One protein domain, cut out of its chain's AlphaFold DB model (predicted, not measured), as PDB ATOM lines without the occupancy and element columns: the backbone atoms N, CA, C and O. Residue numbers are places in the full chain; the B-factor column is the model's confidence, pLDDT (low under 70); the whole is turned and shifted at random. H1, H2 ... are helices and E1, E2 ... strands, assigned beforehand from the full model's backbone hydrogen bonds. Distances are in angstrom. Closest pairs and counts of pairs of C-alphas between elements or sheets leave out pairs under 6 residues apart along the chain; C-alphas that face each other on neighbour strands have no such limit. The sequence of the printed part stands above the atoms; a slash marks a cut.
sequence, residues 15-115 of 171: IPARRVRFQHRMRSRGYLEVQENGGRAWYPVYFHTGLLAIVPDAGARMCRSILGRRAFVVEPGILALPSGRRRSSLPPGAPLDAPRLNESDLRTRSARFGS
ATOM      1  N   ILE A  15     108.246 132.691 161.799       81.38
ATOM      2  CA  ILE A  15     109.655 132.450 161.520       81.38
ATOM      3  C   ILE A  15     109.867 130.938 161.525       81.38
ATOM      4  O   ILE A  15     109.436 130.298 162.489       81.38
ATOM      5  N   PRO A  16     110.525 130.351 160.507       83.00
ATOM      6  CA  PRO A  16     110.849 128.933 160.538       83.00
ATOM      7  C   PRO A  16     111.730 128.649 161.752       83.00
ATOM      8  O   PRO A  16     112.754 129.309 161.979       83.00
ATOM      9  N   ALA A  17     111.298 127.682 162.555       83.25
ATOM     10  CA  ALA A  17     112.018 127.240 163.726       83.25
ATOM     11  C   ALA A  17     112.293 125.745 163.665       83.25
ATOM     12  O   ALA A  17     111.464 124.937 163.250       83.25
ATOM     13  N   ARG A  18     113.472 125.371 164.146       85.06
ATOM     14  CA  ARG A  18     113.897 123.982 164.235       85.06
ATOM     15  C   ARG A  18     114.468 123.708 165.610       85.06
ATOM     16  O   ARG A  18     115.214 124.509 166.172       85.06
ATOM     17  N   ARG A  19     114.134 122.552 166.168       85.25
ATOM     18  CA  ARG A  19     114.774 122.072 167.388       85.25
ATOM     19  C   ARG A  19     116.071 121.360 167.032       85.25
ATOM     20  O   ARG A  19     116.072 120.480 166.180       85.25
ATOM     21  N   VAL A  20     117.143 121.707 167.735       87.56
ATOM     22  CA  VAL A  20     118.431 121.024 167.620       87.56
ATOM     23  C   VAL A  20     119.012 120.807 169.008       87.56
ATOM     24  O   VAL A  20     119.004 121.701 169.859       87.56
ATOM     25  N   ARG A  21     119.543 119.616 169.258       88.25
ATOM     26  CA  ARG A  21     120.254 119.290 170.491       88.25
ATOM     27  C   ARG A  21     121.754 119.299 170.270       88.25
ATOM     28  O   ARG A  21     122.266 118.765 169.292       88.25
ATOM     29  N   PHE A  22     122.459 119.857 171.246       88.00
ATOM     30  CA  PHE A  22     123.911 119.791 171.316       88.00
ATOM     31  C   PHE A  22     124.335 119.127 172.618       88.00
ATOM     32  O   PHE A  22     123.802 119.433 173.689       88.00
ATOM     33  N   GLN A  23     125.324 118.246 172.526       87.75
ATOM     34  CA  GLN A  23     126.027 117.684 173.664       87.75
ATOM     35  C   GLN A  23     127.355 118.408 173.858       87.75
ATOM     36  O   GLN A  23     128.221 118.431 172.982       87.75
ATOM     37  N   HIS A  24     127.530 118.980 175.043       84.94
ATOM     38  CA  HIS A  24     128.792 119.555 175.473       84.94
ATOM     39  C   HIS A  24     129.274 118.828 176.729       84.94
ATOM     40  O   HIS A  24     128.647 118.924 177.788       84.94
ATOM     41  N   ARG A  25     130.396 118.103 176.611       86.31
ATOM     42  CA  ARG A  25     130.882 117.172 177.646       86.31
ATOM     43  C   ARG A  25     129.791 116.135 177.973       86.31
ATOM     44  O   ARG A  25     129.238 115.532 177.059       86.31
ATOM     45  N   MET A  26     129.433 115.968 179.246       87.12
ATOM     46  CA  MET A  26     128.376 115.048 179.692       87.12
ATOM     47  C   MET A  26     126.987 115.701 179.804       87.12
ATOM     48  O   MET A  26     126.093 115.152 180.439       87.12
ATOM     49  N   ARG A  27     126.781 116.900 179.239       84.88
ATOM     50  CA  ARG A  27     125.495 117.611 179.315       84.88
ATOM     51  C   ARG A  27     124.907 117.809 177.926       84.88
ATOM     52  O   ARG A  27     125.559 118.379 177.052       84.88
ATOM     53  N   SER A  28     123.655 117.392 177.744       85.81
ATOM     54  CA  SER A  28     122.875 117.730 176.552       85.81
ATOM     55  C   SER A  28     122.028 118.976 176.811       85.81
ATOM     56  O   SER A  28     121.463 119.145 177.893       85.81
ATOM     57  N   ARG A  29     121.962 119.882 175.834       88.19
ATOM     58  CA  ARG A  29     121.126 121.084 175.899       88.19
ATOM     59  C   ARG A  29     120.349 121.249 174.600       88.19
ATOM     60  O   ARG A  29     120.903 121.089 173.513       88.19
ATOM     61  N   GLY A  30     119.062 121.558 174.733       88.69
ATOM     62  CA  GLY A  30     118.184 121.864 173.611       88.69
ATOM     63  C   GLY A  30     118.317 123.320 173.184       88.69
ATOM     64  O   GLY A  30     118.383 124.224 174.024       88.69
ATOM     65  N   TYR A  31     118.336 123.537 171.878       89.19
ATOM     66  CA  TYR A  31     118.312 124.847 171.254       89.19
ATOM     67  C   TYR A  31     117.165 124.913 170.252       89.19
ATOM     68  O   TYR A  31     116.822 123.921 169.607       89.19
ATOM     69  N   LEU A  32     116.583 126.100 170.136       88.06
ATOM     70  CA  LEU A  32     115.709 126.466 169.038       88.06
ATOM     71  C   LEU A  32     116.537 127.293 168.050       88.06
ATOM     72  O   LEU A  32     117.040 128.362 168.406       88.06
ATOM     73  N   GLU A  33     116.723 126.755 166.853       88.06
ATOM     74  CA  GLU A  33     117.239 127.462 165.685       88.06
ATOM     75  C   GLU A  33     116.086 128.265 165.086       88.06
ATOM     76  O   GLU A  33     115.021 127.714 164.825       88.06
ATOM     77  N   VAL A  34     116.275 129.572 164.932       87.31
ATOM     78  CA  VAL A  34     115.259 130.510 164.445       87.31
ATOM     79  C   VAL A  34     115.907 131.417 163.402       87.31
ATOM     80  O   VAL A  34     117.018 131.910 163.619       87.31
ATOM     81  N   GLN A  35     115.226 131.661 162.283       84.06
ATOM     82  CA  GLN A  35     115.724 132.542 161.223       84.06
ATOM     83  C   GLN A  35     115.263 133.997 161.430       84.06
ATOM     84  O   GLN A  35     114.177 134.398 161.033       84.06
ATOM     85  N   GLU A  36     116.085 134.820 162.074       80.50
ATOM     86  CA  GLU A  36     115.746 136.196 162.463       80.50
ATOM     87  C   GLU A  36     116.605 137.201 161.677       80.50
ATOM     88  O   GLU A  36     117.832 137.096 161.674       80.50
ATOM     89  N   ASN A  37     115.982 138.216 161.065       74.38
ATOM     90  CA  ASN A  37     116.659 139.318 160.356       74.38
ATOM     91  C   ASN A  37     117.671 138.855 159.286       74.38
ATOM     92  O   ASN A  37     118.782 139.372 159.215       74.38
ATOM     93  N   GLY A  38     117.320 137.829 158.501       74.50
ATOM     94  CA  GLY A  38     118.204 137.259 157.474       74.50
ATOM     95  C   GLY A  38     119.373 136.425 158.020       74.50
ATOM     96  O   GLY A  38     120.144 135.872 157.243       74.50
ATOM     97  N   GLY A  39     119.494 136.292 159.345       78.88
ATOM     98  CA  GLY A  39     120.506 135.482 160.015       78.88
ATOM     99  C   GLY A  39     119.900 134.349 160.840       78.88
ATOM    100  O   GLY A  39     118.701 134.302 161.107       78.88
ATOM    101  N   ARG A  40     120.748 133.420 161.285       85.31
ATOM    102  CA  ARG A  40     120.338 132.349 162.201       85.31
ATOM    103  C   ARG A  40     120.627 132.733 163.639       85.31
ATOM    104  O   ARG A  40     121.700 133.239 163.966       85.31
ATOM    105  N   ALA A  41     119.654 132.483 164.499       88.31
ATOM    106  CA  ALA A  41     119.741 132.727 165.922       88.31
ATOM    107  C   ALA A  41     119.422 131.445 166.688       88.31
ATOM    108  O   ALA A  41     118.432 130.768 166.421       88.31
ATOM    109  N   TRP A  42     120.253 131.146 167.678       89.31
ATOM    110  CA  TRP A  42     120.101 129.993 168.551       89.31
ATOM    111  C   TRP A  42     119.638 130.456 169.925       89.31
ATOM    112  O   TRP A  42     120.307 131.260 170.588       89.31
ATOM    113  N   TYR A  43     118.511 129.917 170.372       89.81
ATOM    114  CA  TYR A  43     117.957 130.174 171.695       89.81
ATOM    115  C   TYR A  43     118.022 128.899 172.530       89.81
ATOM    116  O   TYR A  43     117.398 127.906 172.161       89.81
ATOM    117  N   PRO A  44     118.761 128.872 173.650       90.69
ATOM    118  CA  PRO A  44     118.754 127.706 174.520       90.69
ATOM    119  C   PRO A  44     117.376 127.592 175.171       90.69
ATOM    120  O   PRO A  44     116.935 128.541 175.812       90.69
ATOM    121  N   VAL A  45     116.709 126.449 175.076       88.88
ATOM    122  CA  VAL A  45     115.349 126.253 175.612       88.88
ATOM    123  C   VAL A  45     115.350 125.218 176.728       88.88
ATOM    124  O   VAL A  45     116.179 124.304 176.741       88.88
ATOM    125  N   TYR A  46     114.439 125.374 177.689       82.56
ATOM    126  CA  TYR A  46     114.176 124.310 178.653       82.56
ATOM    127  C   TYR A  46     113.571 123.099 177.942       82.56
ATOM    128  O   TYR A  46     112.886 123.237 176.926       82.56
ATOM    129  N   PHE A  47     113.855 121.904 178.458       78.25
ATOM    130  CA  PHE A  47     113.239 120.699 177.927       78.25
ATOM    131  C   PHE A  47     111.728 120.750 178.160       78.25
ATOM    132  O   PHE A  47     111.270 121.062 179.256       78.25
ATOM    133  N   HIS A  48     110.975 120.425 177.118       73.88
ATOM    134  CA  HIS A  48     109.531 120.291 177.161       73.88
ATOM    135  C   HIS A  48     109.149 119.150 176.218       73.88
ATOM    136  O   HIS A  48     109.662 119.081 175.100       73.88
ATOM    137  N   THR A  49     108.266 118.252 176.655       73.31
ATOM    138  CA  THR A  49     107.878 117.042 175.903       73.31
ATOM    139  C   THR A  49     107.280 117.382 174.543       73.31
ATOM    140  O   THR A  49     107.659 116.787 173.541       73.31
ATOM    141  N   GLY A  50     106.452 118.428 174.478       67.75
ATOM    142  CA  GLY A  50     105.913 118.951 173.219       67.75
ATOM    143  C   GLY A  50     106.981 119.311 172.177       67.75
ATOM    144  O   GLY A  50     106.748 119.131 170.990       67.75
ATOM    145  N   LEU A  51     108.189 119.720 172.587       69.44
ATOM    146  CA  LEU A  51     109.260 120.054 171.640       69.44
ATOM    147  C   LEU A  51     109.741 118.840 170.824       69.44
ATOM    148  O   LEU A  51     110.408 119.028 169.812       69.44
ATOM    149  N   LEU A  52     109.445 117.613 171.262       69.88
ATOM    150  CA  LEU A  52     109.750 116.392 170.511       69.88
ATOM    151  C   LEU A  52     108.850 116.222 169.281       69.88
ATOM    152  O   LEU A  52     109.273 115.599 168.319       69.88
ATOM    153  N   ALA A  53     107.645 116.797 169.305       71.38
ATOM    154  CA  ALA A  53     106.665 116.708 168.223       71.38
ATOM    155  C   ALA A  53     106.793 117.847 167.194       71.38
ATOM    156  O   ALA A  53     105.967 117.958 166.290       71.38
ATOM    157  N   ILE A  54     107.797 118.719 167.337       72.19
ATOM    158  CA  ILE A  54     108.019 119.819 166.398       72.19
ATOM    159  C   ILE A  54     108.511 119.250 165.070       72.19
ATOM    160  O   ILE A  54     109.587 118.654 164.995       72.19
ATOM    161  N   VAL A  55     107.735 119.506 164.020       72.75
ATOM    162  CA  VAL A  55     108.151 119.270 162.638       72.75
ATOM    163  C   VAL A  55     109.327 120.204 162.309       72.75
ATOM    164  O   VAL A  55     109.297 121.378 162.691       72.75
ATOM    165  N   PRO A  56     110.386 119.721 161.637       70.44
ATOM    166  CA  PRO A  56     111.455 120.593 161.159       70.44
ATOM    167  C   PRO A  56     110.890 121.746 160.319       70.44
ATOM    168  O   PRO A  56     110.017 121.523 159.488       70.44
ATOM    169  N   ASP A  57     111.398 122.960 160.533       74.12
ATOM    170  CA  ASP A  57     110.951 124.186 159.855       74.12
ATOM    171  C   ASP A  57     109.493 124.600 160.171       74.12
ATOM    172  O   ASP A  57     108.887 125.378 159.433       74.12
ATOM    173  N   ALA A  58     108.936 124.142 161.302       76.88
ATOM    174  CA  ALA A  58     107.633 124.594 161.785       76.88
ATOM    175  C   ALA A  58     107.603 126.113 162.018       76.88
ATOM    176  O   ALA A  58     108.569 126.716 162.502       76.88
ATOM    177  N   GLY A  59     106.454 126.729 161.731       77.12
ATOM    178  CA  GLY A  59     106.221 128.136 162.024       77.12
ATOM    179  C   GLY A  59     106.291 128.395 163.528       77.12
ATOM    180  O   GLY A  59     105.544 127.812 164.320       77.12
ATOM    181  N   ALA A  60     107.187 129.290 163.936       80.69
ATOM    182  CA  ALA A  60     107.235 129.809 165.291       80.69
ATOM    183  C   ALA A  60     106.801 131.269 165.320       80.69
ATOM    184  O   ALA A  60     107.270 132.101 164.544       80.69
ATOM    185  N   ARG A  61     105.934 131.590 166.279       80.06
ATOM    186  CA  ARG A  61     105.538 132.960 166.596       80.06
ATOM    187  C   ARG A  61     106.357 133.454 167.768       80.06
ATOM    188  O   ARG A  61     106.345 132.870 168.854       80.06
ATOM    189  N   MET A  62     107.062 134.552 167.553       78.06
ATOM    190  CA  MET A  62     107.864 135.175 168.588       78.06
ATOM    191  C   MET A  62     107.021 136.168 169.395       78.06
ATOM    192  O   MET A  62     106.527 137.167 168.886       78.06
ATOM    193  N   CYS A  63     106.894 135.911 170.689       72.06
ATOM    194  CA  CYS A  63     106.215 136.778 171.642       72.06
ATOM    195  C   CYS A  63     107.256 137.475 172.523       72.06
ATOM    196  O   CYS A  63     108.304 136.907 172.852       72.06
ATOM    197  N   ARG A  64     106.986 138.710 172.945       70.69
ATOM    198  CA  ARG A  64     107.801 139.402 173.948       70.69
ATOM    199  C   ARG A  64     106.910 139.741 175.134       70.69
ATOM    200  O   ARG A  64     105.888 140.384 174.964       70.69
ATOM    201  N   SER A  65     107.299 139.305 176.324       67.00
ATOM    202  CA  SER A  65     106.676 139.709 177.584       67.00
ATOM    203  C   SER A  65     106.891 141.201 177.843       67.00
ATOM    204  O   SER A  65     107.874 141.779 177.374       67.00
ATOM    205  N   ILE A  66     106.015 141.801 178.653       57.97
ATOM    206  CA  ILE A  66     106.153 143.169 179.182       57.97
ATOM    207  C   ILE A  66     107.533 143.374 179.825       57.97
ATOM    208  O   ILE A  66     108.166 144.403 179.627       57.97
ATOM    209  N   LEU A  67     108.055 142.346 180.503       66.88
ATOM    210  CA  LEU A  67     109.385 142.337 181.130       66.88
ATOM    211  C   LEU A  67     110.547 142.203 180.122       66.88
ATOM    212  O   LEU A  67     111.670 141.870 180.496       66.88
ATOM    213  N   GLY A  68     110.288 142.345 178.820       68.56
ATOM    214  CA  GLY A  68     111.281 142.211 177.753       68.56
ATOM    215  C   GLY A  68     111.731 140.773 177.461       68.56
ATOM    216  O   GLY A  68     112.525 140.553 176.543       68.56
ATOM    217  N   ARG A  69     111.223 139.773 178.197       73.44
ATOM    218  CA  ARG A  69     111.562 138.356 177.987       73.44
ATOM    219  C   ARG A  69     110.937 137.841 176.693       73.44
ATOM    220  O   ARG A  69     109.739 137.988 176.478       73.44
ATOM    221  N   ARG A  70     111.750 137.235 175.830       78.00
ATOM    222  CA  ARG A  70     111.295 136.592 174.587       78.00
ATOM    223  C   ARG A  70     110.663 135.238 174.924       78.00
ATOM    224  O   ARG A  70     111.152 134.554 175.814       78.00
ATOM    225  N   ALA A  71     109.610 134.855 174.220       79.81
ATOM    226  CA  ALA A  71     108.977 133.545 174.280       79.81
ATOM    227  C   ALA A  71     108.638 133.109 172.853       79.81
ATOM    228  O   ALA A  71     108.307 133.948 172.020       79.81
ATOM    229  N   PHE A  72     108.734 131.820 172.558       81.19
ATOM    230  CA  PHE A  72     108.420 131.291 171.234       81.19
ATOM    231  C   PHE A  72     107.230 130.353 171.344       81.19
ATOM    232  O   PHE A  72     107.229 129.462 172.185       81.19
ATOM    233  N   VAL A  73     106.214 130.555 170.513       81.38
ATOM    234  CA  VAL A  73     105.102 129.618 170.362       81.38
ATOM    235  C   VAL A  73     105.327 128.881 169.054       81.38
ATOM    236  O   VAL A  73     105.198 129.481 167.991       81.38
ATOM    237  N   VAL A  74     105.718 127.613 169.136       80.56
ATOM    238  CA  VAL A  74     105.982 126.766 167.965       80.56
ATOM    239  C   VAL A  74     104.752 125.914 167.687       80.56
ATOM    240  O   VAL A  74     104.180 125.355 168.623       80.56
ATOM    241  N   GLU A  75     104.320 125.815 166.433       74.19
ATOM    242  CA  GLU A  75     103.202 124.944 166.049       74.19
ATOM    243  C   GLU A  75     103.488 123.476 166.436       74.19
ATOM    244  O   GLU A  75     104.617 123.014 166.250       74.19
ATOM    245  N   PRO A  76     102.524 122.749 167.048       69.06
ATOM    246  CA  PRO A  76     101.078 123.020 167.174       69.06
ATOM    247  C   PRO A  76     100.632 123.853 168.405       69.06
ATOM    248  O   PRO A  76      99.518 123.698 168.896       69.06
ATOM    249  N   GLY A  77     101.468 124.751 168.935       75.12
ATOM    250  CA  GLY A  77     101.102 125.676 170.023       75.12
ATOM    251  C   GLY A  77     101.916 125.501 171.306       75.12
ATOM    252  O   GLY A  77     101.461 125.863 172.390       75.12
ATOM    253  N   ILE A  78     103.120 124.944 171.192       80.75
ATOM    254  CA  ILE A  78     104.035 124.682 172.299       80.75
ATOM    255  C   ILE A  78     104.757 125.973 172.677       80.75
ATOM    256  O   ILE A  78     105.396 126.608 171.839       80.75
ATOM    257  N   LEU A  79     104.706 126.331 173.960       82.25
ATOM    258  CA  LEU A  79     105.436 127.471 174.500       82.25
ATOM    259  C   LEU A  79     106.877 127.069 174.845       82.25
ATOM    260  O   LEU A  79     107.134 126.369 175.822       82.25
ATOM    261  N   ALA A  80     107.829 127.554 174.060       83.00
ATOM    262  CA  ALA A  80     109.255 127.419 174.298       83.00
ATOM    263  C   ALA A  80     109.810 128.700 174.940       83.00
ATOM    264  O   ALA A  80     109.919 129.756 174.308       83.00
ATOM    265  N   LEU A  81     110.186 128.600 176.216       83.81
ATOM    266  CA  LEU A  81     110.825 129.690 176.948       83.81
ATOM    267  C   LEU A  81     112.354 129.595 176.822       83.81
ATOM    268  O   LEU A  81     112.936 128.549 177.141       83.81
ATOM    269  N   PRO A  82     113.036 130.671 176.390       86.62
ATOM    270  CA  PRO A  82     114.483 130.698 176.351       86.62
ATOM    271  C   PRO A  82     115.042 130.680 177.778       86.62
ATOM    272  O   PRO A  82     114.741 131.525 178.616       86.62
ATOM    273  N   SER A  83     115.917 129.717 178.031       85.12
ATOM    274  CA  SER A  83     116.680 129.530 179.269       85.12
ATOM    275  C   SER A  83     117.945 130.397 179.341       85.12
ATOM    276  O   SER A  83     118.751 130.249 180.257       85.12
ATOM    277  N   GLY A  84     118.198 131.260 178.351       86.56
ATOM    278  CA  GLY A  84     119.439 132.026 178.282       86.56
ATOM    279  C   GLY A  84     119.546 132.964 177.084       86.56
ATOM    280  O   GLY A  84     118.574 133.230 176.380       86.56
ATOM    281  N   ARG A  85     120.760 133.486 176.876       85.94
ATOM    282  CA  ARG A  85     121.061 134.499 175.855       85.94
ATOM    283  C   ARG A  85     120.984 133.929 174.432       85.94
ATOM    284  O   ARG A  85     121.412 132.799 174.193       85.94
ATOM    285  N   ARG A  86     120.504 134.767 173.504       87.75
ATOM    286  CA  ARG A  86     120.569 134.560 172.047       87.75
ATOM    287  C   ARG A  86     122.020 134.366 171.620       87.75
ATOM    288  O   ARG A  86     122.893 135.108 172.071       87.75
ATOM    289  N   ARG A  87     122.268 133.419 170.720       88.44
ATOM    290  CA  ARG A  87     123.563 133.250 170.053       88.44
ATOM    291  C   ARG A  87     123.394 133.405 168.550       88.44
ATOM    292  O   ARG A  87     122.457 132.854 167.987       88.44
ATOM    293  N   SER A  88     124.294 134.146 167.918       86.31
ATOM    294  CA  SER A  88     124.399 134.256 166.456       86.31
ATOM    295  C   SER A  88     125.315 133.189 165.847       86.31
ATOM    296  O   SER A  88     125.319 133.003 164.638       86.31
ATOM    297  N   SER A  89     126.089 132.487 166.678       82.88
ATOM    298  CA  SER A  89     126.999 131.415 166.280       82.88
ATOM    299  C   SER A  89     126.538 130.054 166.793       82.88
ATOM    300  O   SER A  89     125.749 129.965 167.744       82.88
ATOM    301  N   LEU A  90     127.058 128.995 166.165       83.88
ATOM    302  CA  LEU A  90     126.741 127.610 166.498       83.88
ATOM    303  C   LEU A  90     126.969 127.319 167.998       83.88
ATOM    304  O   LEU A  90     128.006 127.703 168.559       83.88
ATOM    305  N   PRO A  91     126.036 126.623 168.672       86.50
ATOM    306  CA  PRO A  91     126.230 126.196 170.049       86.50
ATOM    307  C   PRO A  91     127.485 125.326 170.230       86.50
ATOM    308  O   PRO A  91     127.874 124.577 169.331       86.50
ATOM    309  N   PRO A  92     128.137 125.384 171.406       82.94
ATOM    310  CA  PRO A  92     129.304 124.559 171.673       82.94
ATOM    311  C   PRO A  92     128.895 123.090 171.809       82.94
ATOM    312  O   PRO A  92     127.949 122.778 172.531       82.94
ATOM    313  N   GLY A  93     129.663 122.190 171.194       83.75
ATOM    314  CA  GLY A  93     129.489 120.749 171.358       83.75
ATOM    315  C   GLY A  93     129.329 119.971 170.055       83.75
ATOM    316  O   GLY A  93     129.442 120.521 168.953       83.75
ATOM    317  N   ALA A  94     129.088 118.673 170.220       82.56
ATOM    318  CA  ALA A  94     128.668 117.784 169.150       82.56
ATOM    319  C   ALA A  94     127.150 117.928 168.961       82.56
ATOM    320  O   ALA A  94     126.424 118.005 169.958       82.56
ATOM    321  N   PRO A  95     126.653 118.025 167.722       83.44
ATOM    322  CA  PRO A  95     125.223 118.019 167.489       83.44
ATOM    323  C   PRO A  95     124.708 116.587 167.652       83.44
ATOM    324  O   PRO A  95     125.286 115.664 167.089       83.44
ATOM    325  N   LEU A  96     123.662 116.405 168.453       81.12
ATOM    326  CA  LEU A  96     122.999 115.104 168.605       81.12
ATOM    327  C   LEU A  96     121.938 114.881 167.527       81.12
ATOM    328  O   LEU A  96     121.679 113.749 167.144       81.12
ATOM    329  N   ASP A  97     121.345 115.969 167.043       76.44
ATOM    330  CA  ASP A  97     120.428 115.957 165.908       76.44
ATOM    331  C   ASP A  97     121.168 116.580 164.719       76.44
ATOM    332  O   ASP A  97     121.870 117.567 164.934       76.44
ATOM    333  N   ALA A  98     121.002 116.065 163.495       68.00
ATOM    334  CA  ALA A  98     121.669 116.570 162.288       68.00
ATOM    335  C   ALA A  98     121.265 118.034 161.980       68.00
ATOM    336  O   ALA A  98     120.218 118.281 161.353       68.00
ATOM    337  N   PRO A  99     122.055 119.042 162.408       70.56
ATOM    338  CA  PRO A  99     121.729 120.434 162.161       70.56
ATOM    339  C   PRO A  99     122.028 120.725 160.697       70.56
ATOM    340  O   PRO A  99     122.944 120.142 160.116       70.56
ATOM    341  N   ARG A 100     121.322 121.687 160.104       71.12
ATOM    342  CA  ARG A 100     121.779 122.244 158.830       71.12
ATOM    343  C   ARG A 100     123.003 123.104 159.139       71.12
ATOM    344  O   ARG A 100     122.880 124.205 159.664       71.12
ATOM    345  N   LEU A 101     124.197 122.567 158.919       74.19
ATOM    346  CA  LEU A 101     125.440 123.315 159.090       74.19
ATOM    347  C   LEU A 101     125.721 124.072 157.794       74.19
ATOM    348  O   LEU A 101     125.706 123.472 156.724       74.19
ATOM    349  N   ASN A 102     125.978 125.378 157.890       79.50
ATOM    350  CA  ASN A 102     126.426 126.141 156.727       79.50
ATOM    351  C   ASN A 102     127.935 125.971 156.550       79.50
ATOM    352  O   ASN A 102     128.655 125.635 157.490       79.50
ATOM    353  N   GLU A 103     128.431 126.314 155.367       80.62
ATOM    354  CA  GLU A 103     129.853 126.246 155.021       80.62
ATOM    355  C   GLU A 103     130.769 126.989 156.016       80.62
ATOM    356  O   GLU A 103     131.853 126.520 156.357       80.62
ATOM    357  N   SER A 104     130.330 128.132 156.553       80.81
ATOM    358  CA  SER A 104     131.080 128.869 157.581       80.81
ATOM    359  C   SER A 104     131.151 128.125 158.922       80.81
ATOM    360  O   SER A 104     132.189 128.151 159.592       80.81
ATOM    361  N   ASP A 105     130.079 127.429 159.312       79.88
ATOM    362  CA  ASP A 105     130.051 126.596 160.517       79.88
ATOM    363  C   ASP A 105     130.944 125.365 160.339       79.88
ATOM    364  O   ASP A 105     131.676 124.993 161.261       79.88
ATOM    365  N   LEU A 106     130.915 124.763 159.144       80.81
ATOM    366  CA  LEU A 106     131.773 123.643 158.768       80.81
ATOM    367  C   LEU A 106     133.246 124.043 158.820       80.81
ATOM    368  O   LEU A 106     134.017 123.352 159.479       80.81
ATOM    369  N   ARG A 107     133.627 125.192 158.242       83.44
ATOM    370  CA  ARG A 107     134.997 125.726 158.336       83.44
ATOM    371  C   ARG A 107     135.430 126.017 159.765       83.44
ATOM    372  O   ARG A 107     136.539 125.676 160.162       83.44
ATOM    373  N   THR A 108     134.556 126.616 160.570       81.62
ATOM    374  CA  THR A 108     134.873 126.903 161.979       81.62
ATOM    375  C   THR A 108     135.082 125.609 162.770       81.62
ATOM    376  O   THR A 108     135.986 125.510 163.605       81.62
ATOM    377  N   ARG A 109     134.263 124.585 162.502       78.44
ATOM    378  CA  ARG A 109     134.396 123.264 163.123       78.44
ATOM    379  C   ARG A 109     135.655 122.549 162.633       78.44
ATOM    380  O   ARG A 109     136.413 122.055 163.467       78.44
ATOM    381  N   SER A 110     135.904 122.519 161.328       80.19
ATOM    382  CA  SER A 110     137.069 121.856 160.748       80.19
ATOM    383  C   SER A 110     138.367 122.508 161.212       80.19
ATOM    384  O   SER A 110     139.277 121.787 161.590       80.19
ATOM    385  N   ALA A 111     138.437 123.834 161.344       80.94
ATOM    386  CA  ALA A 111     139.596 124.509 161.931       80.94
ATOM    387  C   ALA A 111     139.846 124.086 163.392       80.94
ATOM    388  O   ALA A 111     140.989 123.940 163.824       80.94
ATOM    389  N   ARG A 112     138.780 123.832 164.166       74.31
ATOM    390  CA  ARG A 112     138.881 123.439 165.583       74.31
ATOM    391  C   ARG A 112     139.325 121.989 165.799       74.31
ATOM    392  O   ARG A 112     139.963 121.706 166.816       74.31
ATOM    393  N   PHE A 113     138.937 121.086 164.898       70.69
ATOM    394  CA  PHE A 113     139.250 119.649 164.956       70.69
ATOM    395  C   PHE A 113     140.369 119.228 163.985       70.69
ATOM    396  O   PHE A 113     140.894 118.123 164.075       70.69
ATOM    397  N   GLY A 114     140.753 120.105 163.062       75.00
ATOM    398  CA  GLY A 114     141.763 119.869 162.034       75.00
ATOM    399  C   GLY A 114     143.188 120.182 162.472       75.00
ATOM    400  O   GLY A 114     144.112 119.911 161.714       75.00
ATOM    401  N   SER A 115     143.397 120.726 163.674       82.12
ATOM    402  CA  SER A 115     144.749 121.002 164.151       82.12
ATOM    403  C   SER A 115     145.513 119.698 164.410       82.12
ATOM    404  O   SER A 115     145.102 118.868 165.222       82.12
TER     405      SER A 115
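Overview. This is residues 15 to 115 of the 171 residues of the protein "Hypothetical membrane protein" of Rhodococcus sp. AW25M09 (UniProt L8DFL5). One six-stranded sheet is folded back on itself and curled like part of a barrel: the leaf E3, E2, E1 faces the small leaf E5, E6, with E4 as the hinge, and short H1 packs on the sheet beside E6. From E6 a long unnamed stretch, residues 81 to 102, winds past the larger leaf, pairs briefly with E1 and leads to H2, whose residues 110 to 113 stick out together with 114 and 115. The printed part has 101 residues with two named helices and six named strands, in the order E1 E2 E3 H1 E4 E5 E6 H2; the sheet runs E3 E2 E1 E4 E5 E6, all antiparallel, and the class is mixed. It is compact by its radius of gyration of the C-alphas, 13.8 A, yet elongated, spanning 46 by 29 by 26 A.

Along the chain. E1, residues 15 to 24, begins with C-alpha 15 at (109.655, 132.450, 161.520) and is 27.0 A long. E2, residues 27 to 36, is 26.9 A long, and E3, residues 39 to 45, 18.8 A. H1 holds residues 49 to 53. E4, residues 58 to 64, is 19.2 A long and ends with C-alpha 64 at (107.801, 139.402, 173.948). E5 holds residues 70 to 74 and E6 residues 78 to 80. H2, residues 103 to 113, is 15.2 A long and ends with C-alpha 113 at (139.250, 119.649, 164.956).

Arrangement. E1, E2 and E3 form a meander, each strand the antiparallel neighbour of the one before, as do E4, E5 and E6. In the hairpin E1 and E2, N 20 and O 31 are 2.9 A apart, within hydrogen-bond range; in the hairpin E2 and E3, N 34 and O 41 are 2.9 A apart. The pairing of E1 is staggered: residues 15 to 17 pair with E4, with N 17 and O 58 at 2.9 A, and residues 17 to 24 with E2. In the hairpin E4 and E5, N 63 and O 71 are within hydrogen-bond range at 2.8 A, and in the hairpin E5 and E6, N 80 and O 72 are within hydrogen-bond range at 2.7 A. The closest C-alphas of edge strands E3 and E6, those of Val 45 and Ala 80, are 6.3 A apart. H1 is on the sheet at a height of 8.0 A. H2 is not on the sheet and is apart from H1. In H2 every O i to N i+4 pair is within hydrogen-bond range; H1 has 0 of 1, but 2 of 2 O i to N i+3 pairs.

Size, cuts and confidence. The C-alphas farthest apart, those of Ile 66 and Ser 115, are 47.0 A apart. The printed part has no cut. The link from E6 to H2, 22 residues, is long; the other links are tight. Mean pLDDT of the printed part is 80.1; residues 50 to 52, 65 to 68, 76 and 98 are under 70.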